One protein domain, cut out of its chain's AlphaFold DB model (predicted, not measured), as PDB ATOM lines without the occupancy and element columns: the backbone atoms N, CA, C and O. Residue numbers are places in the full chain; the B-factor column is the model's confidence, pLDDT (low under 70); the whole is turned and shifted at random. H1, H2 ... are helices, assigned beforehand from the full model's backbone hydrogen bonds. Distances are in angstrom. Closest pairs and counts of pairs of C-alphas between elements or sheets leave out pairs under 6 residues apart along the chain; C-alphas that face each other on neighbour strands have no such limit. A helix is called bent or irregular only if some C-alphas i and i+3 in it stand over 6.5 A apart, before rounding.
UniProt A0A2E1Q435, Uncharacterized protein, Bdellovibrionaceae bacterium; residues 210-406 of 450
ATOM      1  N   HIS A 210     -20.669   7.334   4.257       27.91
ATOM      2  CA  HIS A 210     -21.797   6.407   4.181       27.91
ATOM      3  C   HIS A 210     -22.044   5.709   5.533       27.91
ATOM      4  O   HIS A 210     -21.190   5.039   6.104       27.91
ATOM      5  N   HIS A 211     -23.268   5.925   6.033       31.41
ATOM      6  CA  HIS A 211     -23.972   5.258   7.142       31.41
ATOM      7  C   HIS A 211     -23.537   5.541   8.602       31.41
ATOM      8  O   HIS A 211     -22.868   4.751   9.274       31.41
ATOM      9  N   LEU A 212     -24.022   6.686   9.124       32.03
ATOM     10  CA  LEU A 212     -24.818   6.843  10.375       32.03
ATOM     11  C   LEU A 212     -25.264   8.324  10.474       32.03
ATOM     12  O   LEU A 212     -24.472   9.245  10.659       32.03
ATOM     13  N   GLU A 213     -26.552   8.564  10.264       42.34
ATOM     14  CA  GLU A 213     -27.023   9.424   9.163       42.34
ATOM     15  C   GLU A 213     -27.033  10.954   9.331       42.34
ATOM     16  O   GLU A 213     -27.424  11.631   8.388       42.34
ATOM     17  N   LYS A 214     -26.597  11.559  10.446       39.16
ATOM     18  CA  LYS A 214     -26.597  13.044  10.540       39.16
ATOM     19  C   LYS A 214     -25.344  13.706  11.090       39.16
ATOM     20  O   LYS A 214     -25.032  14.794  10.640       39.16
ATOM     21  N   ALA A 215     -24.606  13.075  12.003       37.19
ATOM     22  CA  ALA A 215     -23.313  13.600  12.465       37.19
ATOM     23  C   ALA A 215     -22.134  13.077  11.620       37.19
ATOM     24  O   ALA A 215     -21.147  13.787  11.439       37.19
ATOM     25  N   LYS A 216     -22.249  11.868  11.041       49.44
ATOM     26  CA  LYS A 216     -21.200  11.293  10.181       49.44
ATOM     27  C   LYS A 216     -21.117  11.938   8.800       49.44
ATOM     28  O   LYS A 216     -20.038  12.005   8.232       49.44
ATOM     29  N   GLY A 217     -22.228  12.488   8.301       52.69
ATOM     30  CA  GLY A 217     -22.240  13.308   7.084       52.69
ATOM     31  C   GLY A 217     -21.433  14.607   7.203       52.69
ATOM     32  O   GLY A 217     -21.243  15.296   6.211       52.69
ATOM     33  N   CYS A 218     -20.957  14.939   8.408       55.47
ATOM     34  CA  CYS A 218     -20.292  16.201   8.713       55.47
ATOM     35  C   CYS A 218     -18.769  16.072   8.898       55.47
ATOM     36  O   CYS A 218     -18.140  17.022   9.360       55.47
ATOM     37  N   GLY A 219     -18.179  14.902   8.614       55.78
ATOM     38  CA  GLY A 219     -16.740  14.656   8.797       55.78
ATOM     39  C   GLY A 219     -16.289  14.530  10.261       55.78
ATOM     40  O   GLY A 219     -15.112  14.717  10.567       55.78
ATOM     41  N   ILE A 220     -17.211  14.254  11.193       62.69
ATOM     42  CA  ILE A 220     -16.882  13.956  12.597       62.69
ATOM     43  C   ILE A 220     -16.628  12.450  12.727       62.69
ATOM     44  O   ILE A 220     -17.472  11.643  12.334       62.69
ATOM     45  N   SER A 221     -15.481  12.075  13.310       62.03
ATOM     46  CA  SER A 221     -15.089  10.670  13.475       62.03
ATOM     47  C   SER A 221     -16.176   9.848  14.171       62.03
ATOM     48  O   SER A 221     -16.644  10.193  15.257       62.03
ATOM     49  N   SER A 222     -16.502   8.698  13.581       57.25
ATOM     50  CA  SER A 222     -17.454   7.719  14.121       57.25
ATOM     51  C   SER A 222     -17.056   7.138  15.483       57.25
ATOM     52  O   SER A 222     -17.896   6.551  16.164       57.25
ATOM     53  N   LYS A 223     -15.789   7.302  15.880       63.69
ATOM     54  CA  LYS A 223     -15.234   6.810  17.145       63.69
ATOM     55  C   LYS A 223     -15.409   7.785  18.306       63.69
ATOM     56  O   LYS A 223     -15.108   7.419  19.435       63.69
ATOM     57  N   LEU A 224     -15.859   9.011  18.042       70.00
ATOM     58  CA  LEU A 224     -15.981  10.032  19.072       70.00
ATOM     59  C   LEU A 224     -17.263   9.817  19.889       70.00
ATOM     60  O   LEU A 224     -18.373   9.880  19.362       70.00
ATOM     61  N   SER A 225     -17.107   9.541  21.182       74.69
ATOM     62  CA  SER A 225     -18.212   9.220  22.089       74.69
ATOM     63  C   SER A 225     -18.653  10.421  22.934       74.69
ATOM     64  O   SER A 225     -17.921  11.396  23.095       74.69
ATOM     65  N   LYS A 226     -19.839  10.342  23.559       76.38
ATOM     66  CA  LYS A 226     -20.260  11.337  24.569       76.38
ATOM     67  C   LYS A 226     -19.273  11.435  25.736       76.38
ATOM     68  O   LYS A 226     -19.039  12.522  26.248       76.38
ATOM     69  N   TYR A 227     -18.652  10.316  26.108       73.56
ATOM     70  CA  TYR A 227     -17.612  10.292  27.132       73.56
ATOM     71  C   TYR A 227     -16.391  11.129  26.722       73.56
ATOM     72  O   TYR A 227     -15.871  11.894  27.535       73.56
ATOM     73  N   ASP A 228     -15.966  11.037  25.459       74.44
ATOM     74  CA  ASP A 228     -14.851  11.835  24.939       74.44
ATOM     75  C   ASP A 228     -15.121  13.333  25.036       74.44
ATOM     76  O   ASP A 228     -14.232  14.107  25.393       74.44
ATOM     77  N   VAL A 229     -16.363  13.725  24.759       76.69
ATOM     78  CA  VAL A 229     -16.843  15.102  24.864       76.69
ATOM     79  C   VAL A 229     -16.846  15.571  26.319       76.69
ATOM     80  O   VAL A 229     -16.211  16.571  26.646       76.69
ATOM     81  N   GLU A 230     -17.498  14.828  27.218       78.19
ATOM     82  CA  GLU A 230     -17.611  15.184  28.641       78.19
ATOM     83  C   GLU A 230     -16.250  15.276  29.337       78.19
ATOM     84  O   GLU A 230     -16.036  16.131  30.201       78.19
ATOM     85  N   LYS A 231     -15.315  14.396  28.970       84.25
ATOM     86  CA  LYS A 231     -13.957  14.368  29.529       84.25
ATOM     87  C   LYS A 231     -12.951  15.187  28.730       84.25
ATOM     88  O   LYS A 231     -11.796  15.254  29.146       84.25
ATOM     89  N   LYS A 232     -13.367  15.805  27.619       82.94
ATOM     90  CA  LYS A 232     -12.501  16.541  26.684       82.94
ATOM     91  C   LYS A 232     -11.220  15.771  26.348       82.94
ATOM     92  O   LYS A 232     -10.122  16.325  26.413       82.94
ATOM     93  N   THR A 233     -11.370  14.485  26.028       84.06
ATOM     94  CA  THR A 233     -10.253  13.557  25.789       84.06
ATOM     95  C   THR A 233      -9.397  13.993  24.598       84.06
ATOM     96  O   THR A 233      -9.777  14.861  23.810       84.06
ATOM     97  N   ALA A 234      -8.242  13.346  24.413       80.44
ATOM     98  CA  ALA A 234      -7.387  13.581  23.250       80.44
ATOM     99  C   ALA A 234      -8.145  13.422  21.913       80.44
ATOM    100  O   ALA A 234      -7.932  14.215  21.000       80.44
ATOM    101  N   HIS A 235      -9.083  12.471  21.816       78.81
ATOM    102  CA  HIS A 235      -9.925  12.292  20.628       78.81
ATOM    103  C   HIS A 235     -10.848  13.490  20.373       78.81
ATOM    104  O   HIS A 235     -10.980  13.931  19.231       78.81
ATOM    105  N   PHE A 236     -11.436  14.069  21.424       82.69
ATOM    106  CA  PHE A 236     -12.224  15.297  21.301       82.69
ATOM    107  C   PHE A 236     -11.359  16.480  20.849       82.69
ATOM    108  O   PHE A 236     -11.725  17.187  19.911       82.69
ATOM    109  N   GLN A 237     -10.173  16.658  21.440       83.38
ATOM    110  CA  GLN A 237      -9.251  17.731  21.044       83.38
ATOM    111  C   GLN A 237      -8.782  17.588  19.588       83.38
ATOM    112  O   GLN A 237      -8.686  18.587  18.873       83.38
ATOM    113  N   GLN A 238      -8.529  16.359  19.130       80.06
ATOM    114  CA  GLN A 238      -8.195  16.062  17.734       80.06
ATOM    115  C   GLN A 238      -9.350  16.398  16.787       80.06
ATOM    116  O   GLN A 238      -9.124  17.014  15.748       80.06
ATOM    117  N   ALA A 239     -10.589  16.065  17.150       80.88
ATOM    118  CA  ALA A 239     -11.756  16.404  16.340       80.88
ATOM    119  C   ALA A 239     -11.974  17.926  16.242       80.88
ATOM    120  O   ALA A 239     -12.220  18.442  15.150       80.88
ATOM    121  N   VAL A 240     -11.783  18.666  17.341       84.31
ATOM    122  CA  VAL A 240     -11.780  20.142  17.327       84.31
ATOM    123  C   VAL A 240     -10.671  20.677  16.416       84.31
ATOM    124  O   VAL A 240     -10.935  21.535  15.574       84.31
ATOM    125  N   ASN A 241      -9.445  20.150  16.530       84.06
ATOM    126  CA  ASN A 241      -8.332  20.537  15.658       84.06
ATOM    127  C   ASN A 241      -8.651  20.282  14.185       84.06
ATOM    128  O   ASN A 241      -8.345  21.133  13.357       84.06
ATOM    129  N   SER A 242      -9.270  19.143  13.865       82.00
ATOM    130  CA  SER A 242      -9.660  18.784  12.500       82.00
ATOM    131  C   SER A 242     -10.648  19.792  11.911       82.00
ATOM    132  O   SER A 242     -10.449  20.264  10.796       82.00
ATOM    133  N   MET A 243     -11.661  20.210  12.677       85.19
ATOM    134  CA  MET A 243     -12.641  21.202  12.212       85.19
ATOM    135  C   MET A 243     -12.021  22.588  12.007       85.19
ATOM    136  O   MET A 243     -12.338  23.279  11.037       85.19
ATOM    137  N   ILE A 244     -11.085  22.979  12.874       87.25
ATOM    138  CA  ILE A 244     -10.302  24.206  12.693       87.25
ATOM    139  C   ILE A 244      -9.439  24.103  11.427       87.25
ATOM    140  O   ILE A 244      -9.448  25.011  10.598       87.25
ATOM    141  N   PHE A 245      -8.734  22.986  11.241       86.75
ATOM    142  CA  PHE A 245      -7.918  22.737  10.051       86.75
ATOM    143  C   PHE A 245      -8.738  22.776   8.769       86.75
ATOM    144  O   PHE A 245      -8.299  23.355   7.778       86.75
ATOM    145  N   ARG A 246      -9.940  22.201   8.802       87.19
ATOM    146  CA  ARG A 246     -10.883  22.251   7.691       87.19
ATOM    147  C   ARG A 246     -11.246  23.691   7.359       87.19
ATOM    148  O   ARG A 246     -11.115  24.084   6.210       87.19
ATOM    149  N   GLY A 247     -11.612  24.501   8.352       89.88
ATOM    150  CA  GLY A 247     -11.893  25.913   8.101       89.88
ATOM    151  C   GLY A 247     -10.678  26.680   7.565       89.88
ATOM    152  O   GLY A 247     -10.836  27.531   6.700       89.88
ATOM    153  N   TRP A 248      -9.454  26.360   7.997       92.50
ATOM    154  CA  TRP A 248      -8.252  26.931   7.377       92.50
ATOM    155  C   TRP A 248      -8.108  26.512   5.915       92.50
ATOM    156  O   TRP A 248      -7.878  27.376   5.078       92.50
ATOM    157  N   ASN A 249      -8.272  25.227   5.603       93.12
ATOM    158  CA  ASN A 249      -8.191  24.714   4.237       93.12
ATOM    159  C   ASN A 249      -9.184  25.430   3.302       93.12
ATOM    160  O   ASN A 249      -8.774  25.993   2.294       93.12
ATOM    161  N   GLU A 250     -10.459  25.493   3.695       92.81
ATOM    162  CA  GLU A 250     -11.530  26.185   2.958       92.81
ATOM    163  C   GLU A 250     -11.221  27.676   2.754       92.81
ATOM    164  O   GLU A 250     -11.330  28.206   1.654       92.81
ATOM    165  N   GLY A 251     -10.781  28.368   3.807       94.94
ATOM    166  CA  GLY A 251     -10.502  29.802   3.733       94.94
ATOM    167  C   GLY A 251      -9.271  30.168   2.916       94.94
ATOM    168  O   GLY A 251      -9.251  31.173   2.206       94.94
ATOM    169  N   LEU A 252      -8.222  29.360   3.010       96.56
ATOM    170  CA  LEU A 252      -7.024  29.543   2.200       96.56
ATOM    171  C   LEU A 252      -7.299  29.210   0.727       96.56
ATOM    172  O   LEU A 252      -6.764  29.895  -0.143       96.56
ATOM    173  N   ALA A 253      -8.169  28.233   0.455       96.75
ATOM    174  CA  ALA A 253      -8.652  27.925  -0.886       96.75
ATOM    175  C   ALA A 253      -9.490  29.075  -1.473       96.75
ATOM    176  O   ALA A 253      -9.250  29.479  -2.610       96.75
ATOM    177  N   ASP A 254     -10.397  29.675  -0.689       97.19
ATOM    178  CA  ASP A 254     -11.151  30.883  -1.078       97.19
ATOM    179  C   ASP A 254     -10.214  32.033  -1.453       97.19
ATOM    180  O   ASP A 254     -10.358  32.648  -2.511       97.19
ATOM    181  N   PHE A 255      -9.219  32.302  -0.605       97.81
ATOM    182  CA  PHE A 255      -8.219  33.327  -0.882       97.81
ATOM    183  C   PHE A 255      -7.423  33.025  -2.156       97.81
ATOM    184  O   PHE A 255      -7.222  33.927  -2.969       97.81
ATOM    185  N   TYR A 256      -6.986  31.778  -2.354       98.00
ATOM    186  CA  TYR A 256      -6.230  31.387  -3.543       98.00
ATOM    187  C   TYR A 256      -7.059  31.531  -4.822       98.00
ATOM    188  O   TYR A 256      -6.564  32.093  -5.797       98.00
ATOM    189  N   GLY A 257      -8.331  31.118  -4.809       97.31
ATOM    190  CA  GLY A 257      -9.251  31.304  -5.934       97.31
ATOM    191  C   GLY A 257      -9.460  32.780  -6.292       97.31
ATOM    192  O   GLY A 257      -9.375  33.154  -7.466       97.31
ATOM    193  N   ALA A 258      -9.634  33.640  -5.284       97.00
ATOM    194  CA  ALA A 258      -9.758  35.087  -5.474       97.00
ATOM    195  C   ALA A 258      -8.455  35.723  -5.987       97.00
ATOM    196  O   ALA A 258      -8.482  36.525  -6.916       97.00
ATOM    197  N   LEU A 259      -7.297  35.337  -5.438       96.94
ATOM    198  CA  LEU A 259      -5.986  35.791  -5.911       96.94
ATOM    199  C   LEU A 259      -5.729  35.349  -7.356       96.94
ATOM    200  O   LEU A 259      -5.183  36.106  -8.159       96.94
ATOM    201  N   PHE A 260      -6.110  34.116  -7.691       96.06
ATOM    202  CA  PHE A 260      -5.903  33.546  -9.012       96.06
ATOM    203  C   PHE A 260      -6.741  34.248 -10.083       96.06
ATOM    204  O   PHE A 260      -6.222  34.576 -11.151       96.06
ATOM    205  N   THR A 261      -8.012  34.510  -9.802       95.19
ATOM    206  CA  THR A 261      -8.931  35.123 -10.775       95.19
ATOM    207  C   THR A 261      -8.921  36.649 -10.745       95.19
ATOM    208  O   THR A 261      -9.269  37.282 -11.736       95.19
ATOM    209  N   GLY A 262      -8.532  37.253  -9.621       94.62
ATOM    210  CA  GLY A 262      -8.761  38.670  -9.343       94.62
ATOM    211  C   GLY A 262     -10.207  38.994  -8.943       94.62
ATOM    212  O   GLY A 262     -10.500  40.156  -8.671       94.62
ATOM    213  N   ALA A 263     -11.099  37.999  -8.888       95.19
ATOM    214  CA  ALA A 263     -12.507  38.164  -8.549       95.19
ATOM    215  C   ALA A 263     -12.755  37.759  -7.091       95.19
ATOM    216  O   ALA A 263     -12.686  36.586  -6.740       95.19
ATOM    217  N   ASN A 264     -13.070  38.716  -6.217       95.88
ATOM    218  CA  ASN A 264     -13.241  38.441  -4.781       95.88
ATOM    219  C   ASN A 264     -14.486  37.607  -4.446       95.88
ATOM    220  O   ASN A 264     -14.545  36.971  -3.393       95.88
ATOM    221  N   ASN A 265     -15.484  37.629  -5.321       94.81
ATOM    222  CA  ASN A 265     -16.796  37.021  -5.150       94.81
ATOM    223  C   ASN A 265     -17.080  35.958  -6.224       94.81
ATOM    224  O   ASN A 265     -18.234  35.739  -6.576       94.81
ATOM    225  N   PHE A 266     -16.042  35.286  -6.734       95.12
ATOM    226  CA  PHE A 266     -16.154  34.319  -7.835       95.12
ATOM    227  C   PHE A 266     -17.202  33.211  -7.611       95.12
ATOM    228  O   PHE A 266     -17.702  32.651  -8.579       95.12
ATOM    229  N   PHE A 267     -17.570  32.894  -6.363       94.50
ATOM    230  CA  PHE A 267     -18.648  31.945  -6.074       94.50
ATOM    231  C   PHE A 267     -20.030  32.425  -6.520       94.50
ATOM    232  O   PHE A 267     -20.822  31.578  -6.919       94.50
ATOM    233  N   ASP A 268     -20.316  33.730  -6.478       93.06
ATOM    234  CA  ASP A 268     -21.669  34.273  -6.688       93.06
ATOM    235  C   ASP A 268     -22.210  33.996  -8.100       93.06
ATOM    236  O   ASP A 268     -23.421  33.915  -8.298       93.06
ATOM    237  N   GLU A 269     -21.319  33.819  -9.077       91.06
ATOM    238  CA  GLU A 269     -21.700  33.521 -10.457       91.06
ATOM    239  C   GLU A 269     -22.200  32.073 -10.616       91.06
ATOM    240  O   GLU A 269     -23.061  31.800 -11.449       91.06
ATOM    241  N   SER A 270     -21.697  31.132  -9.809       92.38
ATOM    242  CA  SER A 270     -22.059  29.705  -9.892       92.38
ATOM    243  C   SER A 270     -22.988  29.244  -8.779       92.38
ATOM    244  O   SER A 270     -23.816  28.354  -8.986       92.38
ATOM    245  N   LEU A 271     -22.848  29.818  -7.591       89.19
ATOM    246  CA  LEU A 271     -23.583  29.476  -6.387       89.19
ATOM    247  C   LEU A 271     -24.352  30.721  -5.952       89.19
ATOM    248  O   LEU A 271     -23.794  31.810  -5.900       89.19
ATOM    249  N   ALA A 272     -25.624  30.568  -5.586       78.75
ATOM    250  CA  ALA A 272     -26.403  31.653  -4.994       78.75
ATOM    251  C   ALA A 272     -25.931  31.928  -3.551       78.75
ATOM    252  O   ALA A 272     -26.635  31.632  -2.586       78.75
ATOM    253  N   SER A 273     -24.697  32.413  -3.392       74.06
ATOM    254  CA  SER A 273     -24.077  32.699  -2.097       74.06
ATOM    255  C   SER A 273     -24.387  34.092  -1.561       74.06
ATOM    256  O   SER A 273     -24.029  34.375  -0.420       74.06
ATOM    257  N   ASP A 274     -25.028  34.963  -2.343       74.31
ATOM    258  CA  ASP A 274     -25.383  36.339  -1.964       74.31
ATOM    259  C   ASP A 274     -24.195  37.129  -1.364       74.31
ATOM    260  O   ASP A 274     -24.320  37.896  -0.398       74.31
ATOM    261  N   GLY A 275     -22.990  36.904  -1.895       80.00
ATOM    262  CA  GLY A 275     -21.748  37.513  -1.436       80.00
ATOM    263  C   GLY A 275     -21.313  37.081  -0.035       80.00
ATOM    264  O   GLY A 275     -20.468  37.751   0.570       80.00
ATOM    265  N   GLN A 276     -21.872  36.010   0.535       84.62
ATOM    266  CA  GLN A 276     -21.458  35.504   1.847       84.62
ATOM    267  C   GLN A 276     -19.986  35.098   1.859       84.62
ATOM    268  O   GLN A 276     -19.323  35.351   2.862       84.62
ATOM    269  N   ARG A 277     -19.468  34.566   0.743       89.81
ATOM    270  CA  ARG A 277     -18.067  34.143   0.563       89.81
ATOM    271  C   ARG A 277     -17.171  35.186  -0.115       89.81
ATOM    272  O   ARG A 277     -16.044  34.875  -0.470       89.81
ATOM    273  N   ASP A 278     -17.639  36.424  -0.268       93.81
ATOM    274  CA  ASP A 278     -16.834  37.503  -0.849       93.81
ATOM    275  C   ASP A 278     -15.604  37.797   0.032       93.81
ATOM    276  O   ASP A 278     -15.737  38.200   1.199       93.81
ATOM    277  N   VAL A 279     -14.416  37.572  -0.535       94.69
ATOM    278  CA  VAL A 279     -13.098  37.729   0.102       94.69
ATOM    279  C   VAL A 279     -12.725  39.205   0.295       94.69
ATOM    280  O   VAL A 279     -11.947  39.537   1.190       94.69
ATOM    281  N   GLY A 280     -13.316  40.109  -0.489       93.31
ATOM    282  CA  GLY A 280     -13.081  41.551  -0.421       93.31
ATOM    283  C   GLY A 280     -13.807  42.234   0.739       93.31
ATOM    284  O   GLY A 280     -13.489  43.376   1.086       93.31
ATOM    285  N   LYS A 281     -14.770  41.553   1.374       92.62
ATOM    286  CA  LYS A 281     -15.512  42.104   2.513       92.62
ATOM    287  C   LYS A 281     -14.663  42.168   3.793       92.62
ATOM    288  O   LYS A 281     -13.739  41.374   3.990       92.62
ATOM    289  N   PRO A 282     -14.988  43.090   4.719       88.81
ATOM    290  CA  PRO A 282     -14.420  43.088   6.062       88.81
ATOM    291  C   PRO A 282     -14.652  41.757   6.792       88.81
ATOM    292  O   PRO A 282     -15.607  41.031   6.516       88.81
ATOM    293  N   THR A 283     -13.777  41.448   7.751       84.50
ATOM    294  CA  THR A 283     -13.931  40.278   8.626       84.50
ATOM    295  C   THR A 283     -14.429  40.737   9.989       84.50
ATOM    296  O   THR A 283     -13.861  41.664  10.562       84.50
ATOM    297  N   ASP A 284     -15.426  40.051  10.544       77.25
ATOM    298  CA  ASP A 284     -15.994  40.349  11.872       77.25
ATOM    299  C   ASP A 284     -15.229  39.639  13.010       77.25
ATOM    300  O   ASP A 284     -15.777  39.313  14.063       77.25
ATOM    301  N   GLY A 285     -13.942  39.359  12.785       81.25
ATOM    302  CA  GLY A 285     -13.116  38.487  13.622       81.25
ATOM    303  C   GLY A 285     -13.080  37.035  13.136       81.25
ATOM    304  O   GLY A 285     -13.599  36.715  12.068       81.25
ATOM    305  N   ILE A 286     -12.404  36.178  13.908       81.94
ATOM    306  CA  ILE A 286     -12.262  34.740  13.640       81.94
ATOM    307  C   ILE A 286     -12.874  33.923  14.769       81.94
ATOM    308  O   ILE A 286     -12.623  34.190  15.949       81.94
ATOM    309  N   TYR A 287     -13.631  32.886  14.408       86.31
ATOM    310  CA  TYR A 287     -14.137  31.920  15.373       86.31
ATOM    311  C   TYR A 287     -13.020  31.319  16.223       86.31
ATOM    312  O   TYR A 287     -11.930  30.994  15.759       86.31
ATOM    313  N   THR A 288     -13.284  31.179  17.518       85.19
ATOM    314  CA  THR A 288     -12.284  30.682  18.466       85.19
ATOM    315  C   THR A 288     -12.382  29.175  18.624       85.19
ATOM    316  O   THR A 288     -13.439  28.591  18.390       85.19
ATOM    317  N   ARG A 289     -11.311  28.549  19.124       86.62
ATOM    318  CA  ARG A 289     -11.331  27.134  19.519       86.62
ATOM    319  C   ARG A 289     -12.540  26.793  20.397       86.62
ATOM    320  O   ARG A 289     -13.201  25.796  20.150       86.62
ATOM    321  N   LYS A 290     -12.874  27.652  21.367       85.44
ATOM    322  CA  LYS A 290     -14.025  27.448  22.263       85.44
ATOM    323  C   LYS A 290     -15.356  27.368  21.510       85.44
ATOM    324  O   LYS A 290     -16.244  26.645  21.942       85.44
ATOM    325  N   VAL A 291     -15.498  28.091  20.394       86.56
ATOM    326  CA  VAL A 291     -16.702  28.014  19.550       86.56
ATOM    327  C   VAL A 291     -16.778  26.650  18.863       86.56
ATOM    328  O   VAL A 291     -17.851  26.058  18.825       86.56
ATOM    329  N   PHE A 292     -15.645  26.116  18.393       86.44
ATOM    330  CA  PHE A 292     -15.583  24.762  17.836       86.44
ATOM    331  C   PHE A 292     -15.818  23.677  18.887       86.44
ATOM    332  O   PHE A 292     -16.578  22.755  18.614       86.44
ATOM    333  N   GLU A 293     -15.232  23.797  20.083       86.94
ATOM    334  CA  GLU A 293     -15.513  22.887  21.206       86.94
ATOM    335  C   GLU A 293     -17.016  22.839  21.493       86.94
ATOM    336  O   GLU A 293     -17.599  21.761  21.517       86.94
ATOM    337  N   TYR A 294     -17.658  24.004  21.611       86.06
ATOM    338  CA  TYR A 294     -19.094  24.100  21.862       86.06
ATOM    339  C   TYR A 294     -19.945  23.532  20.715       86.06
ATOM    340  O   TYR A 294     -20.913  22.811  20.955       86.06
ATOM    341  N   ALA A 295     -19.604  23.837  19.460       85.50
ATOM    342  CA  ALA A 295     -20.328  23.313  18.303       85.50
ATOM    343  C   ALA A 295     -20.217  21.783  18.213       85.50
ATOM    344  O   ALA A 295     -21.213  21.105  17.970       85.50
ATOM    345  N   LEU A 296     -19.027  21.239  18.473       83.50
ATOM    346  CA  LEU A 296     -18.778  19.804  18.454       83.50
ATOM    347  C   LEU A 296     -19.457  19.091  19.636       83.50
ATOM    348  O   LEU A 296     -20.076  18.043  19.450       83.50
ATOM    349  N   GLU A 297     -19.415  19.689  20.832       84.50
ATOM    350  CA  GLU A 297     -20.188  19.249  22.000       84.50
ATOM    351  C   GLU A 297     -21.673  19.122  21.649       84.50
ATOM    352  O   GLU A 297     -22.299  18.118  22.001       84.50
ATOM    353  N   ARG A 298     -22.231  20.095  20.915       80.50
ATOM    354  CA  ARG A 298     -23.636  20.059  20.496       80.50
ATOM    355  C   ARG A 298     -23.934  18.985  19.463       80.50
ATOM    356  O   ARG A 298     -24.907  18.244  19.629       80.50
ATOM    357  N   ASP A 299     -23.097  18.885  18.435       80.69
ATOM    358  CA  ASP A 299     -23.264  17.906  17.361       80.69
ATOM    359  C   ASP A 299     -23.316  16.475  17.909       80.69
ATOM    360  O   ASP A 299     -24.156  15.683  17.481       80.69
ATOM    361  N   ILE A 300     -22.475  16.162  18.899       75.62
ATOM    362  CA  ILE A 300     -22.340  14.810  19.461       75.62
ATOM    363  C   ILE A 300     -23.323  14.563  20.606       75.62
ATOM    364  O   ILE A 300     -23.956  13.507  20.675       75.62
ATOM    365  N   SER A 301     -23.465  15.514  21.531       75.88
ATOM    366  CA  SER A 301     -24.250  15.289  22.754       75.88
ATOM    367  C   SER A 301     -25.751  15.347  22.494       75.88
ATOM    368  O   SER A 301     -26.501  14.559  23.082       75.88
ATOM    369  N   TYR A 302     -26.177  16.241  21.596       71.12
ATOM    370  CA  TYR A 302     -27.587  16.494  21.285       71.12
ATOM    371  C   TYR A 302     -28.013  15.953  19.916       71.12
ATOM    372  O   TYR A 302     -29.192  16.028  19.581       71.12
ATOM    373  N   GLY A 303     -27.081  15.396  19.134       66.44
ATOM    374  CA  GLY A 303     -27.377  14.839  17.811       66.44
ATOM    375  C   GLY A 303     -27.880  15.884  16.812       66.44
ATOM    376  O   GLY A 303     -28.601  15.539  15.879       66.44
ATOM    377  N   GLU A 304     -27.548  17.163  17.025       67.31
ATOM    378  CA  GLU A 304     -28.059  18.270  16.209       67.31
ATOM    379  C   GLU A 304     -27.436  18.318  14.807       67.31
ATOM    380  O   GLU A 304     -28.090  18.821  13.900       67.31
ATOM    381  N   GLY A 305     -26.252  17.717  14.627       63.97
ATOM    382  CA  GLY A 305     -25.597  17.465  13.340       63.97
ATOM    383  C   GLY A 305     -25.114  18.713  12.583       63.97
ATOM    384  O   GLY A 305     -25.857  19.662  12.360       63.97
ATOM    385  N   CYS A 306     -23.868  18.666  12.104       70.38
ATOM    386  CA  CYS A 306     -23.242  19.603  11.156       70.38
ATOM    387  C   CYS A 306     -23.071  21.065  11.606       70.38
ATOM    388  O   CYS A 306     -22.657  21.891  10.787       70.38
ATOM    389  N   ASN A 307     -23.283  21.413  12.879       77.88
ATOM    390  CA  ASN A 307     -23.002  22.774  13.345       77.88
ATOM    391  C   ASN A 307     -21.505  23.091  13.246       77.88
ATOM    392  O   ASN A 307     -21.128  24.170  12.792       77.88
ATOM    393  N   SER A 308     -20.643  22.145  13.628       81.06
ATOM    394  CA  SER A 308     -19.185  22.283  13.527       81.06
ATOM    395  C   SER A 308     -18.700  22.378  12.076       81.06
ATOM    396  O   SER A 308     -17.779  23.143  11.795       81.06
ATOM    397  N   LEU A 309     -19.365  21.682  11.146       81.75
ATOM    398  CA  LEU A 309     -19.070  21.758   9.715       81.75
ATOM    399  C   LEU A 309     -19.435  23.129   9.134       81.75
ATOM    400  O   LEU A 309     -18.598  23.774   8.500       81.75
ATOM    401  N   GLY A 310     -20.660  23.604   9.380       84.38
ATOM    402  CA  GLY A 310     -21.084  24.942   8.955       84.38
ATOM    403  C   GLY A 310     -20.213  26.043   9.569       84.38
ATOM    404  O   GLY A 310     -19.871  27.022   8.901       84.38
ATOM    405  N   LEU A 311     -19.770  25.848  10.815       88.00
ATOM    406  CA  LEU A 311     -18.821  26.736  11.480       88.00
ATOM    407  C   LEU A 311     -17.441  26.717  10.810       88.00
ATOM    408  O   LEU A 311     -16.839  27.778  10.664       88.00
ATOM    409  N   ALA A 312     -16.945  25.552  10.379       88.06
ATOM    410  CA  ALA A 312     -15.680  25.441   9.652       88.06
ATOM    411  C   ALA A 312     -15.719  26.240   8.341       88.06
ATOM    412  O   ALA A 312     -14.824  27.051   8.110       88.06
ATOM    413  N   TYR A 313     -16.780  26.095   7.540       87.31
ATOM    414  CA  TYR A 313     -16.979  26.894   6.322       87.31
ATOM    415  C   TYR A 313     -17.042  28.397   6.617       87.31
ATOM    416  O   TYR A 313     -16.336  29.191   5.997       87.31
ATOM    417  N   SER A 314     -17.824  28.785   7.625       89.44
ATOM    418  CA  SER A 314     -17.953  30.190   8.028       89.44
ATOM    419  C   SER A 314     -16.619  30.770   8.521       89.44
ATOM    420  O   SER A 314     -16.286  31.919   8.226       89.44
ATOM    421  N   MET A 315     -15.821  29.973   9.244       91.12
ATOM    422  CA  MET A 315     -14.463  30.351   9.637       91.12
ATOM    423  C   MET A 315     -13.559  30.499   8.414       91.12
ATOM    424  O   MET A 315     -12.756  31.427   8.379       91.12
ATOM    425  N   GLY A 316     -13.686  29.622   7.415       92.38
ATOM    426  CA  GLY A 316     -12.911  29.701   6.181       92.38
ATOM    427  C   GLY A 316     -13.044  31.057   5.508       92.38
ATOM    428  O   GLY A 316     -12.043  31.738   5.296       92.38
ATOM    429  N   THR A 317     -14.263  31.546   5.320       91.56
ATOM    430  CA  THR A 317     -14.466  32.892   4.769       91.56
ATOM    431  C   THR A 317     -13.803  33.994   5.615       91.56
ATOM    432  O   THR A 317     -13.223  34.933   5.065       91.56
ATOM    433  N   GLN A 318     -13.830  33.897   6.951       91.81
ATOM    434  CA  GLN A 318     -13.142  34.857   7.831       91.81
ATOM    435  C   GLN A 318     -11.614  34.799   7.662       91.81
ATOM    436  O   GLN A 318     -10.952  35.839   7.601       91.81
ATOM    437  N   VAL A 319     -11.049  33.590   7.541       93.38
ATOM    438  CA  VAL A 319      -9.626  33.378   7.236       93.38
ATOM    439  C   VAL A 319      -9.279  34.013   5.892       93.38
ATOM    440  O   VAL A 319      -8.350  34.818   5.845       93.38
ATOM    441  N   ALA A 320     -10.052  33.734   4.841       95.50
ATOM    442  CA  ALA A 320      -9.825  34.250   3.492       95.50
ATOM    443  C   ALA A 320      -9.734  35.782   3.475       95.50
ATOM    444  O   ALA A 320      -8.738  36.358   3.030       95.50
ATOM    445  N   ARG A 321     -10.740  36.448   4.055       94.38
ATOM    446  CA  ARG A 321     -10.810  37.914   4.164       94.38
ATOM    447  C   ARG A 321      -9.624  38.489   4.914       94.38
ATOM    448  O   ARG A 321      -9.053  39.503   4.513       94.38
ATOM    449  N   ARG A 322      -9.237  37.861   6.023       92.38
ATOM    450  CA  ARG A 322      -8.131  38.363   6.837       92.38
ATOM    451  C   ARG A 322      -6.782  38.192   6.139       92.38
ATOM    452  O   ARG A 322      -5.957  39.103   6.216       92.38
ATOM    453  N   VAL A 323      -6.573  37.081   5.434       93.62
ATOM    454  CA  VAL A 323      -5.383  36.863   4.598       93.62
ATOM    455  C   VAL A 323      -5.340  37.887   3.458       93.62
ATOM    456  O   VAL A 323      -4.320  38.556   3.284       93.62
ATOM    457  N   ALA A 324      -6.456  38.125   2.767       94.31
ATOM    458  CA  ALA A 324      -6.544  39.156   1.733       94.31
ATOM    459  C   ALA A 324      -6.206  40.558   2.266       94.31
ATOM    460  O   ALA A 324      -5.382  41.265   1.689       94.31
ATOM    461  N   GLN A 325      -6.763  40.943   3.418       91.81
ATOM    462  CA  GLN A 325      -6.455  42.218   4.076       91.81
ATOM    463  C   GLN A 325      -4.988  42.341   4.492       91.81
ATOM    464  O   GLN A 325      -4.436  43.443   4.461       91.81
ATOM    465  N   HIS A 326      -4.359  41.247   4.927       92.38
ATOM    466  CA  HIS A 326      -2.932  41.237   5.235       92.38
ATOM    467  C   HIS A 326      -2.116  41.587   3.983       92.38
ATOM    468  O   HIS A 326      -1.309  42.520   4.011       92.38
ATOM    469  N   TYR A 327      -2.381  40.901   2.872       94.12
ATOM    470  CA  TYR A 327      -1.651  41.101   1.624       94.12
ATOM    471  C   TYR A 327      -1.917  42.460   0.974       94.12
ATOM    472  O   TYR A 327      -0.970  43.103   0.525       94.12
ATOM    473  N   ALA A 328      -3.153  42.959   1.032       90.88
ATOM    474  CA  ALA A 328      -3.510  44.294   0.551       90.88
ATOM    475  C   ALA A 328      -2.819  45.435   1.327       90.88
ATOM    476  O   ALA A 328      -2.654  46.529   0.798       90.88
ATOM    477  N   LYS A 329      -2.407  45.204   2.584       92.12
ATOM    478  CA  LYS A 329      -1.596  46.165   3.359       92.12
ATOM    479  C   LYS A 329      -0.107  46.075   3.034       92.12
ATOM    480  O   LYS A 329       0.613  47.052   3.223       92.12
ATOM    481  N   LYS A 330       0.364  44.890   2.641       93.56
ATOM    482  CA  LYS A 330       1.785  44.590   2.419       93.56
ATOM    483  C   LYS A 330       2.241  44.935   1.000       93.56
ATOM    484  O   LYS A 330       3.396  45.314   0.824       93.56
ATOM    485  N   TYR A 331       1.355  44.819   0.015       94.50
ATOM    486  CA  TYR A 331       1.661  45.025  -1.399       94.50
ATOM    487  C   TYR A 331       0.685  46.010  -2.045       94.50
ATOM    488  O   TYR A 331      -0.480  46.085  -1.663       94.50
ATOM    489  N   ASP A 332       1.159  46.745  -3.053       91.94
ATOM    490  CA  ASP A 332       0.301  47.581  -3.893       91.94
ATOM    491  C   ASP A 332      -0.498  46.700  -4.860       91.94
ATOM    492  O   ASP A 332       0.075  46.089  -5.762       91.94
ATOM    493  N   ALA A 333      -1.821  46.656  -4.687       89.06
ATOM    494  CA  ALA A 333      -2.736  45.883  -5.527       89.06
ATOM    495  C   ALA A 333      -2.746  46.316  -7.005       89.06
ATOM    496  O   ALA A 333      -3.260  45.585  -7.849       89.06
ATOM    497  N   LYS A 334      -2.198  47.493  -7.333       90.31
ATOM    498  CA  LYS A 334      -2.067  47.982  -8.715       90.31
ATOM    499  C   LYS A 334      -0.752  47.577  -9.377       90.31
ATOM    500  O   LYS A 334      -0.578  47.835 -10.568       90.31
ATOM    501  N   ALA A 335       0.186  46.996  -8.628       91.94
ATOM    502  CA  ALA A 335       1.449  46.554  -9.193       91.94
ATOM    503  C   ALA A 335       1.203  45.419 -10.209       91.94
ATOM    504  O   ALA A 335       0.473  44.480  -9.887       91.94
ATOM    505  N   PRO A 336       1.824  45.454 -11.406       91.44
ATOM    506  CA  PRO A 336       1.642  44.409 -12.419       91.44
ATOM    507  C   PRO A 336       2.026  43.002 -11.946       91.44
ATOM    508  O   PRO A 336       1.516  42.030 -12.482       91.44
ATOM    509  N   ASP A 337       2.910  42.908 -10.950       93.19
ATOM    510  CA  ASP A 337       3.397  41.662 -10.353       93.19
ATOM    511  C   ASP A 337       2.802  41.385  -8.959       93.19
ATOM    512  O   ASP A 337       3.347  40.593  -8.181       93.19
ATOM    513  N   PHE A 338       1.712  42.075  -8.598       93.62
ATOM    514  CA  PHE A 338       1.049  41.923  -7.301       93.62
ATOM    515  C   PHE A 338       0.667  40.466  -7.042       93.62
ATOM    516  O   PHE A 338       0.981  39.922  -5.981       93.62
ATOM    517  N   LYS A 339       0.018  39.826  -8.019       94.44
ATOM    518  CA  LYS A 339      -0.501  38.463  -7.898       94.44
ATOM    519  C   LYS A 339       0.628  37.463  -7.641       94.44
ATOM    520  O   LYS A 339       0.535  36.648  -6.723       94.44
ATOM    521  N   GLU A 340       1.712  37.562  -8.400       95.56
ATOM    522  CA  GLU A 340       2.891  36.706  -8.296       95.56
ATOM    523  C   GLU A 340       3.595  36.901  -6.952       95.56
ATOM    524  O   GLU A 340       3.872  35.930  -6.248       95.56
ATOM    525  N   LYS A 341       3.835  38.154  -6.545       96.38
ATOM    526  CA  LYS A 341       4.466  38.471  -5.252       96.38
ATOM    527  C   LYS A 341       3.667  37.927  -4.076       96.38
ATOM    528  O   LYS A 341       4.255  37.347  -3.160       96.38
ATOM    529  N   VAL A 342       2.348  38.116  -4.101       96.44
ATOM    530  CA  VAL A 342       1.450  37.623  -3.055       96.44
ATOM    531  C   VAL A 342       1.464  36.098  -3.020       96.44
ATOM    532  O   VAL A 342       1.648  35.540  -1.944       96.44
ATOM    533  N   ALA A 343       1.354  35.415  -4.164       96.56
ATOM    534  CA  ALA A 343       1.378  33.952  -4.210       96.56
ATOM    535  C   ALA A 343       2.713  33.362  -3.719       96.56
ATOM    536  O   ALA A 343       2.710  32.429  -2.914       96.56
ATOM    537  N   ILE A 344       3.849  33.940  -4.130       96.25
ATOM    538  CA  ILE A 344       5.183  33.534  -3.660       96.25
ATOM    539  C   ILE A 344       5.267  33.635  -2.133       96.25
ATOM    540  O   ILE A 344       5.712  32.701  -1.464       96.25
ATOM    541  N   ASP A 345       4.873  34.775  -1.565       95.75
ATOM    542  CA  ASP A 345       4.938  34.998  -0.119       95.75
ATOM    543  C   ASP A 345       3.927  34.130   0.644       95.75
ATOM    544  O   ASP A 345       4.239  33.625   1.725       95.75
ATOM    545  N   PHE A 346       2.754  33.892   0.061       96.06
ATOM    546  CA  PHE A 346       1.711  33.020   0.591       96.06
ATOM    547  C   PHE A 346       2.195  31.576   0.741       96.06
ATOM    548  O   PHE A 346       2.195  31.043   1.855       96.06
ATOM    549  N   PHE A 347       2.703  30.962  -0.331       94.75
ATOM    550  CA  PHE A 347       3.225  29.593  -0.268       94.75
ATOM    551  C   PHE A 347       4.470  29.485   0.618       94.75
ATOM    552  O   PHE A 347       4.581  28.541   1.404       94.75
ATOM    553  N   LYS A 348       5.378  30.474   0.581       93.56
ATOM    554  CA  LYS A 348       6.528  30.525   1.504       93.56
ATOM    555  C   LYS A 348       6.084  30.553   2.964       93.56
ATOM    556  O   LYS A 348       6.646  29.827   3.783       93.56
ATOM    557  N   SER A 349       5.072  31.353   3.292       92.62
ATOM    558  CA  SER A 349       4.530  31.450   4.653       92.62
ATOM    559  C   SER A 349       3.945  30.113   5.113       92.62
ATOM    560  O   SER A 349       4.300  29.629   6.192       92.62
ATOM    561  N   LEU A 350       3.140  29.457   4.269       91.81
ATOM    562  CA  LEU A 350       2.591  28.126   4.556       91.81
ATOM    563  C   LEU A 350       3.704  27.100   4.810       91.81
ATOM    564  O   LEU A 350       3.711  26.449   5.857       91.81
ATOM    565  N   MET A 351       4.695  27.016   3.920       90.31
ATOM    566  CA  MET A 351       5.815  26.075   4.045       90.31
ATOM    567  C   MET A 351       6.643  26.309   5.312       90.31
ATOM    568  O   MET A 351       6.932  25.362   6.047       90.31
ATOM    569  N   ASN A 352       6.963  27.567   5.624       90.00
ATOM    570  CA  ASN A 352       7.733  27.931   6.818       90.00
ATOM    571  C   ASN A 352       6.974  27.664   8.125       90.00
ATOM    572  O   ASN A 352       7.585  27.495   9.183       90.00
ATOM    573  N   SER A 353       5.642  27.628   8.074       87.50
ATOM    574  CA  SER A 353       4.804  27.364   9.245       87.50
ATOM    575  C   SER A 353       4.584  25.881   9.538       87.50
ATOM    576  O   SER A 353       4.196  25.536  10.656       87.50
ATOM    577  N   ARG A 354       4.871  24.995   8.575       86.69
ATOM    578  CA  ARG A 354       4.546  23.566   8.648       86.69
ATOM    579  C   ARG A 354       5.051  22.884   9.916       86.69
ATOM    580  O   ARG A 354       4.274  22.203  10.578       86.69
ATOM    581  N   SER A 355       6.324  23.058  10.276       84.50
ATOM    582  CA  SER A 355       6.912  22.403  11.457       84.50
ATOM    583  C   SER A 355       6.273  22.874  12.765       84.50
ATOM    584  O   SER A 355       5.934  22.049  13.610       84.50
ATOM    585  N   LYS A 356       6.032  24.183  12.896       84.50
ATOM    586  CA  LYS A 356       5.386  24.787  14.071       84.50
ATOM    587  C   LYS A 356       3.938  24.334  14.212       84.50
ATOM    588  O   LYS A 356       3.509  23.956  15.297       84.50
ATOM    589  N   ILE A 357       3.185  24.342  13.112       84.75
ATOM    590  CA  ILE A 357       1.800  23.862  13.103       84.75
ATOM    591  C   ILE A 357       1.761  22.366  13.444       84.75
ATOM    592  O   ILE A 357       0.911  21.942  14.222       84.75
ATOM    593  N   ARG A 358       2.711  21.574  12.926       82.50
ATOM    594  CA  ARG A 358       2.830  20.141  13.221       82.50
ATOM    595  C   ARG A 358       3.050  19.849  14.696       82.50
ATOM    596  O   ARG A 358       2.381  18.973  15.235       82.50
ATOM    597  N   GLU A 359       4.002  20.539  15.316       79.31
ATOM    598  CA  GLU A 359       4.296  20.405  16.745       79.31
ATOM    599  C   GLU A 359       3.028  20.652  17.558       79.31
ATOM    600  O   GLU A 359       2.559  19.787  18.292       79.31
ATOM    601  N   LYS A 360       2.370  21.777  17.296       78.81
ATOM    602  CA  LYS A 360       1.223  22.171  18.090       78.81
ATOM    603  C   LYS A 360      -0.072  21.408  17.821       78.81
ATOM    604  O   LYS A 360      -0.930  21.319  18.698       78.81
ATOM    605  N   TYR A 361      -0.239  20.867  16.616       75.31
ATOM    606  CA  TYR A 361      -1.354  19.974  16.316       75.31
ATOM    607  C   TYR A 361      -1.294  18.714  17.193       75.31
ATOM    608  O   TYR A 361      -2.329  18.282  17.702       75.31
ATOM    609  N   LYS A 362      -0.089  18.161  17.413       70.19
ATOM    610  CA  LYS A 362       0.127  16.975  18.262       70.19
ATOM    611  C   LYS A 362      -0.194  17.234  19.731       70.19
ATOM    612  O   LYS A 362      -0.737  16.347  20.381       70.19
ATOM    613  N   ASP A 363       0.066  18.445  20.213       70.81
ATOM    614  CA  ASP A 363      -0.193  18.830  21.604       70.81
ATOM    615  C   ASP A 363      -1.689  19.052  21.904       70.81
ATOM    616  O   ASP A 363      -2.071  19.305  23.043       70.81
ATOM    617  N   GLY A 364      -2.569  18.977  20.894       65.56
ATOM    618  CA  GLY A 364      -4.001  19.253  21.061       65.56
ATOM    619  C   GLY A 364      -4.328  20.743  21.218       65.56
ATOM    620  O   GLY A 364      -5.482  21.094  21.445       65.56
ATOM    621  N   GLU A 365      -3.346  21.631  21.051       64.69
ATOM    622  CA  GLU A 365      -3.455  23.062  21.359       64.69
ATOM    623  C   GLU A 365      -3.717  23.944  20.133       64.69
ATOM    624  O   GLU A 365      -3.466  25.147  20.184       64.69
ATOM    625  N   LEU A 366      -4.196  23.404  19.008       65.31
ATOM    626  CA  LEU A 366      -4.327  24.210  17.796       65.31
ATOM    627  C   LEU A 366      -5.258  25.412  18.019       65.31
ATOM    628  O   LEU A 366      -6.476  25.275  18.178       65.31
ATOM    629  N   LEU A 367      -4.671  26.608  18.038       60.06
ATOM    630  CA  LEU A 367      -5.409  27.853  18.189       60.06
ATOM    631  C   LEU A 367      -5.820  28.371  16.819       60.06
ATOM    632  O   LEU A 367      -4.988  28.521  15.929       60.06
ATOM    633  N   THR A 368      -7.089  28.754  16.684       61.16
ATOM    634  CA  THR A 368      -7.641  29.326  15.446       61.16
ATOM    635  C   THR A 368      -6.891  30.573  14.971       61.16
ATOM    636  O   THR A 368      -6.861  30.842  13.777       61.16
ATOM    637  N   SER A 369      -6.230  31.301  15.880       60.72
ATOM    638  CA  SER A 369      -5.456  32.512  15.577       60.72
ATOM    639  C   SER A 369      -4.034  32.256  15.072       60.72
ATOM    640  O   SER A 369      -3.362  33.196  14.643       60.72
ATOM    641  N   TRP A 370      -3.532  31.020  15.111       68.00
ATOM    642  CA  TRP A 370      -2.164  30.742  14.671       68.00
ATOM    643  C   TRP A 370      -1.966  30.838  13.176       68.00
ATOM    644  O   TRP A 370      -0.863  31.186  12.762       68.00
ATOM    645  N   ILE A 371      -3.030  30.665  12.392       70.31
ATOM    646  CA  ILE A 371      -3.007  30.973  10.964       70.31
ATOM    647  C   ILE A 371      -2.551  32.412  10.696       70.31
ATOM    648  O   ILE A 371      -1.982  32.694   9.657       70.31
ATOM    649  N   PHE A 372      -2.688  33.331  11.655       66.62
ATOM    650  CA  PHE A 372      -2.159  34.688  11.514       66.62
ATOM    651  C   PHE A 372      -0.702  34.822  11.897       66.62
ATOM    652  O   PHE A 372      -0.007  35.638  11.312       66.62
ATOM    653  N   GLY A 373      -0.202  33.996  12.814       60.75
ATOM    654  CA  GLY A 373       1.239  33.896  13.037       60.75
ATOM    655  C   GLY A 373       1.991  33.423  11.786       60.75
ATOM    656  O   GLY A 373       3.162  33.760  11.633       60.75
ATOM    657  N   VAL A 374       1.307  32.693  10.891       69.69
ATOM    658  CA  VAL A 374       1.824  32.278   9.575       69.69
ATOM    659  C   VAL A 374       2.104  33.490   8.685       69.69
ATOM    660  O   VAL A 374       3.182  33.561   8.107       69.69
ATOM    661  N   PHE A 375       1.175  34.450   8.608       70.69
ATOM    662  CA  PHE A 375       1.245  35.565   7.651       70.69
ATOM    663  C   PHE A 375       1.727  36.891   8.267       70.69
ATOM    664  O   PHE A 375       2.534  37.606   7.683       70.69
ATOM    665  N   GLU A 376       1.288  37.233   9.479       68.25
ATOM    666  CA  GLU A 376       1.589  38.509  10.147       68.25
ATOM    667  C   GLU A 376       2.949  38.515  10.883       68.25
ATOM    668  O   GLU A 376       3.399  39.571  11.336       68.25
ATOM    669  N   GLY A 377       3.621  37.360  10.982       51.94
ATOM    670  CA  GLY A 377       4.886  37.182  11.701       51.94
ATOM    671  C   GLY A 377       4.743  37.187  13.236       51.94
ATOM    672  O   GLY A 377       3.694  37.539  13.787       51.94
ATOM    673  N   PRO A 378       5.788  36.777  13.981       45.28
ATOM    674  CA  PRO A 378       5.763  36.815  15.439       45.28
ATOM    675  C   PRO A 378       5.850  38.273  15.922       45.28
ATOM    676  O   PRO A 378       6.932  38.850  15.931       45.28
ATOM    677  N   GLY A 379       4.726  38.876  16.340       45.38
ATOM    678  CA  GLY A 379       4.798  40.032  17.249       45.38
ATOM    679  C   GLY A 379       3.832  41.216  17.118       45.38
ATOM    680  O   GLY A 379       4.193  42.265  17.639       45.38
ATOM    681  N   LYS A 380       2.641  41.140  16.491       43.28
ATOM    682  CA  LYS A 380       1.780  42.354  16.389       43.28
ATOM    683  C   LYS A 380       0.319  42.313  16.832       43.28
ATOM    684  O   LYS A 380      -0.242  43.384  17.024       43.28
ATOM    685  N   ALA A 381      -0.293  41.166  17.096       44.03
ATOM    686  CA  ALA A 381      -1.573  41.168  17.810       44.03
ATOM    687  C   ALA A 381      -1.298  40.870  19.285       44.03
ATOM    688  O   ALA A 381      -0.959  39.729  19.614       44.03
ATOM    689  N   SER A 382      -1.373  41.893  20.144       45.88
ATOM    690  CA  SER A 382      -1.192  41.718  21.584       45.88
ATOM    691  C   SER A 382      -2.185  40.661  22.072       45.88
ATOM    692  O   SER A 382      -3.350  40.631  21.669       45.88
ATOM    693  N   GLU A 383      -1.716  39.736  22.896       47.31
ATOM    694  CA  GLU A 383      -2.532  38.654  23.452       47.31
ATOM    695  C   GLU A 383      -3.778  39.190  24.189       47.31
ATOM    696  O   GLU A 383      -4.828  38.551  24.204       47.31
ATOM    697  N   MET A 384      -3.695  40.422  24.705       39.53
ATOM    698  CA  MET A 384      -4.795  41.162  25.330       39.53
ATOM    699  C   MET A 384      -5.866  41.639  24.345       39.53
ATOM    700  O   MET A 384      -7.054  41.506  24.650       39.53
ATOM    701  N   ASP A 385      -5.477  42.175  23.187       50.22
ATOM    702  CA  ASP A 385      -6.441  42.609  22.168       50.22
ATOM    703  C   ASP A 385      -7.164  41.397  21.586       50.22
ATOM    704  O   ASP A 385      -8.390  41.401  21.497       50.22
ATOM    705  N   ARG A 386      -6.430  40.297  21.360       57.91
ATOM    706  CA  ARG A 386      -7.022  39.010  20.969       57.91
ATOM    707  C   ARG A 386      -7.996  38.502  22.025       57.91
ATOM    708  O   ARG A 386      -9.114  38.140  21.687       57.91
ATOM    709  N   LYS A 387      -7.623  38.511  23.310       52.81
ATOM    710  CA  LYS A 387      -8.495  38.036  24.395       52.81
ATOM    711  C   LYS A 387      -9.799  38.839  24.487       52.81
ATOM    712  O   LYS A 387     -10.862  38.239  24.621       52.81
ATOM    713  N   ARG A 388      -9.741  40.169  24.359       57.59
ATOM    714  CA  ARG A 388     -10.931  41.042  24.403       57.59
ATOM    715  C   ARG A 388     -11.838  40.870  23.188       57.59
ATOM    716  O   ARG A 388     -13.058  40.876  23.341       57.59
ATOM    717  N   GLU A 389     -11.267  40.702  22.000       50.59
ATOM    718  CA  GLU A 389     -12.032  40.423  20.780       50.59
ATOM    719  C   GLU A 389     -12.678  39.032  20.841       50.59
ATOM    720  O   GLU A 389     -13.861  38.876  20.547       50.59
ATOM    721  N   MET A 390     -11.941  38.037  21.347       50.78
ATOM    722  CA  MET A 390     -12.418  36.669  21.553       50.78
ATOM    723  C   MET A 390     -13.541  36.584  22.593       50.78
ATOM    724  O   MET A 390     -14.508  35.856  22.378       50.78
ATOM    725  N   GLU A 391     -13.449  37.319  23.704       56.16
ATOM    726  CA  GLU A 391     -14.503  37.369  24.726       56.16
ATOM    727  C   GLU A 391     -15.780  38.040  24.195       56.16
ATOM    728  O   GLU A 391     -16.883  37.560  24.470       56.16
ATOM    729  N   ARG A 392     -15.656  39.095  23.378       61.12
ATOM    730  CA  ARG A 392     -16.810  39.743  22.726       61.12
ATOM    731  C   ARG A 392     -17.459  38.845  21.675       61.12
ATOM    732  O   ARG A 392     -18.679  38.697  21.690       61.12
ATOM    733  N   ALA A 393     -16.663  38.217  20.811       49.34
ATOM    734  CA  ALA A 393     -17.160  37.319  19.772       49.34
ATOM    735  C   ALA A 393     -17.828  36.075  20.378       49.34
ATOM    736  O   ALA A 393     -18.941  35.726  19.994       49.34
ATOM    737  N   ALA A 394     -17.207  35.446  21.382       50.00
ATOM    738  CA  ALA A 394     -17.790  34.295  22.071       50.00
ATOM    739  C   ALA A 394     -19.138  34.644  22.721       50.00
ATOM    740  O   ALA A 394     -20.089  33.876  22.595       50.00
ATOM    741  N   LYS A 395     -19.249  35.815  23.361       60.91
ATOM    742  CA  LYS A 395     -20.506  36.274  23.962       60.91
ATOM    743  C   LYS A 395     -21.598  36.504  22.911       60.91
ATOM    744  O   LYS A 395     -22.695  35.977  23.067       60.91
ATOM    745  N   ALA A 396     -21.280  37.202  21.821       55.75
ATOM    746  CA  ALA A 396     -22.228  37.463  20.737       55.75
ATOM    747  C   ALA A 396     -22.712  36.170  20.052       55.75
ATOM    748  O   ALA A 396     -23.891  36.035  19.730       55.75
ATOM    749  N   ILE A 397     -21.826  35.187  19.878       52.72
ATOM    750  CA  ILE A 397     -22.165  33.892  19.273       52.72
ATOM    751  C   ILE A 397     -23.026  33.048  20.215       52.72
ATOM    752  O   ILE A 397     -24.001  32.449  19.770       52.72
ATOM    753  N   ILE A 398     -22.715  33.013  21.515       55.03
ATOM    754  CA  ILE A 398     -23.544  32.318  22.512       55.03
ATOM    755  C   ILE A 398     -24.948  32.939  22.565       55.03
ATOM    756  O   ILE A 398     -25.941  32.212  22.616       55.03
ATOM    757  N   GLU A 399     -25.049  34.267  22.492       58.50
ATOM    758  CA  GLU A 399     -26.328  34.982  22.430       58.50
ATOM    759  C   GLU A 399     -27.101  34.662  21.137       58.50
ATOM    760  O   GLU A 399     -28.292  34.335  21.194       58.50
ATOM    761  N   ALA A 400     -26.427  34.652  19.982       49.66
ATOM    762  CA  ALA A 400     -27.031  34.302  18.697       49.66
ATOM    763  C   ALA A 400     -27.526  32.844  18.673       49.66
ATOM    764  O   ALA A 400     -28.693  32.589  18.365       49.66
ATOM    765  N   LEU A 401     -26.700  31.887  19.094       46.59
ATOM    766  CA  LEU A 401     -27.058  30.465  19.136       46.59
ATOM    767  C   LEU A 401     -28.149  30.167  20.178       46.59
ATOM    768  O   LEU A 401     -29.019  29.324  19.937       46.59
ATOM    769  N   GLY A 402     -28.162  30.886  21.304       48.81
ATOM    770  CA  GLY A 402     -29.230  30.813  22.303       48.81
ATOM    771  C   GLY A 402     -30.567  31.379  21.809       48.81
ATOM    772  O   GLY A 402     -31.630  30.906  22.221       48.81
ATOM    773  N   SER A 403     -30.540  32.356  20.898       43.03
ATOM    774  CA  SER A 403     -31.744  32.918  20.271       43.03
ATOM    775  C   SER A 403     -32.348  31.984  19.211       43.03
ATOM    776  O   SER A 403     -33.571  31.830  19.146       43.03
ATOM    777  N   MET A 404     -31.507  31.262  18.462       38.31
ATOM    778  CA  MET A 404     -31.943  30.287  17.453       38.31
ATOM    779  C   MET A 404     -32.687  29.097  18.077       38.31
ATOM    780  O   MET A 404     -33.682  28.633  17.521       38.31
ATOM    781  N   GLY A 405     -32.287  28.653  19.275       39.75
ATOM    782  CA  GLY A 405     -32.990  27.590  20.009       39.75
ATOM    783  C   GLY A 405     -34.392  27.981  20.498       39.75
ATOM    784  O   GLY A 405     -35.255  27.118  20.657       39.75
ATOM    785  N   LYS A 406     -34.662  29.278  20.697       44.06
ATOM    786  CA  LYS A 406     -35.967  29.777  21.175       44.06
ATOM    787  C   LYS A 406     -36.977  29.999  20.049       44.06
ATOM    788  O   LYS A 406     -38.177  29.871  20.284       44.06
TER     789      LYS A 406
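This is residues 210 to 406 of the 450 residues of an uncharacterized protein of Bdellovibrionaceae bacterium (UniProt A0A2E1Q435). Two long helices, H2 and H5, cross as an X at the core, and the bent helix H6 covers one side, with short H7 between its arm H6a and H5. H4 folds back on H5 near H1, while the last helix, H8, lies off the body near H4. The printed part, 197 residues, has eight named helices, H1 to H8 in chain order, and no named strand: all helix. It is compact, radius of gyration of the C-alphas 17.6 A, spanning 55 by 38 by 34 A.

H2, residues 234 to 261, is 40.3 A long from C-alpha 234 at (-7.387, 13.581, 23.250). H5, residues 307 to 330, measures 34.8 A; H8, residues 383 to 406, measures 34.7 A, ending at C-alpha 406 (-35.967, 29.777, 21.175). H6, residues 338 to 362, was assigned as one helix by its hydrogen bonds but is bent, C-alphas 352 and 355 being 7.3 A apart; its arms are H6a, 338 to 352, and H6b, 355 to 362. The others are H1, 226 to 230; H3, 266 to 269; H4, 289 to 301; H7, 370 to 375.

The hub, H2, touches H5 at a steep tilt of 47 degrees, the closest C-alphas, Gly 251 and Gly 316, 3.4 A apart. H4 and H5 form a hairpin, with C-alphas Ala 295 and Ser 308 closest at 5.0 A. H7 touches H6a, C-alphas Ser 349 and Val 374 closest at 5.7 A. H1 and H2 touch only at the corner. H3 is close to H2 but not clearly touching, as is H8 to H4. Every O i to N i+4 pair is within hydrogen-bond range in H1, H2, H4, H5, H6a and H6b; H7 has 1 of 2, H8 19 of 20, and H3 is too short.

C-alphas Tyr 227 and Pro 336 are farthest apart, 55.7 A. The printed part has no cut; H3 to H4 is a long link. Mean pLDDT of the printed part is 77.2; 58 residues are under 70, among them 210 to 223 and 376 to 406.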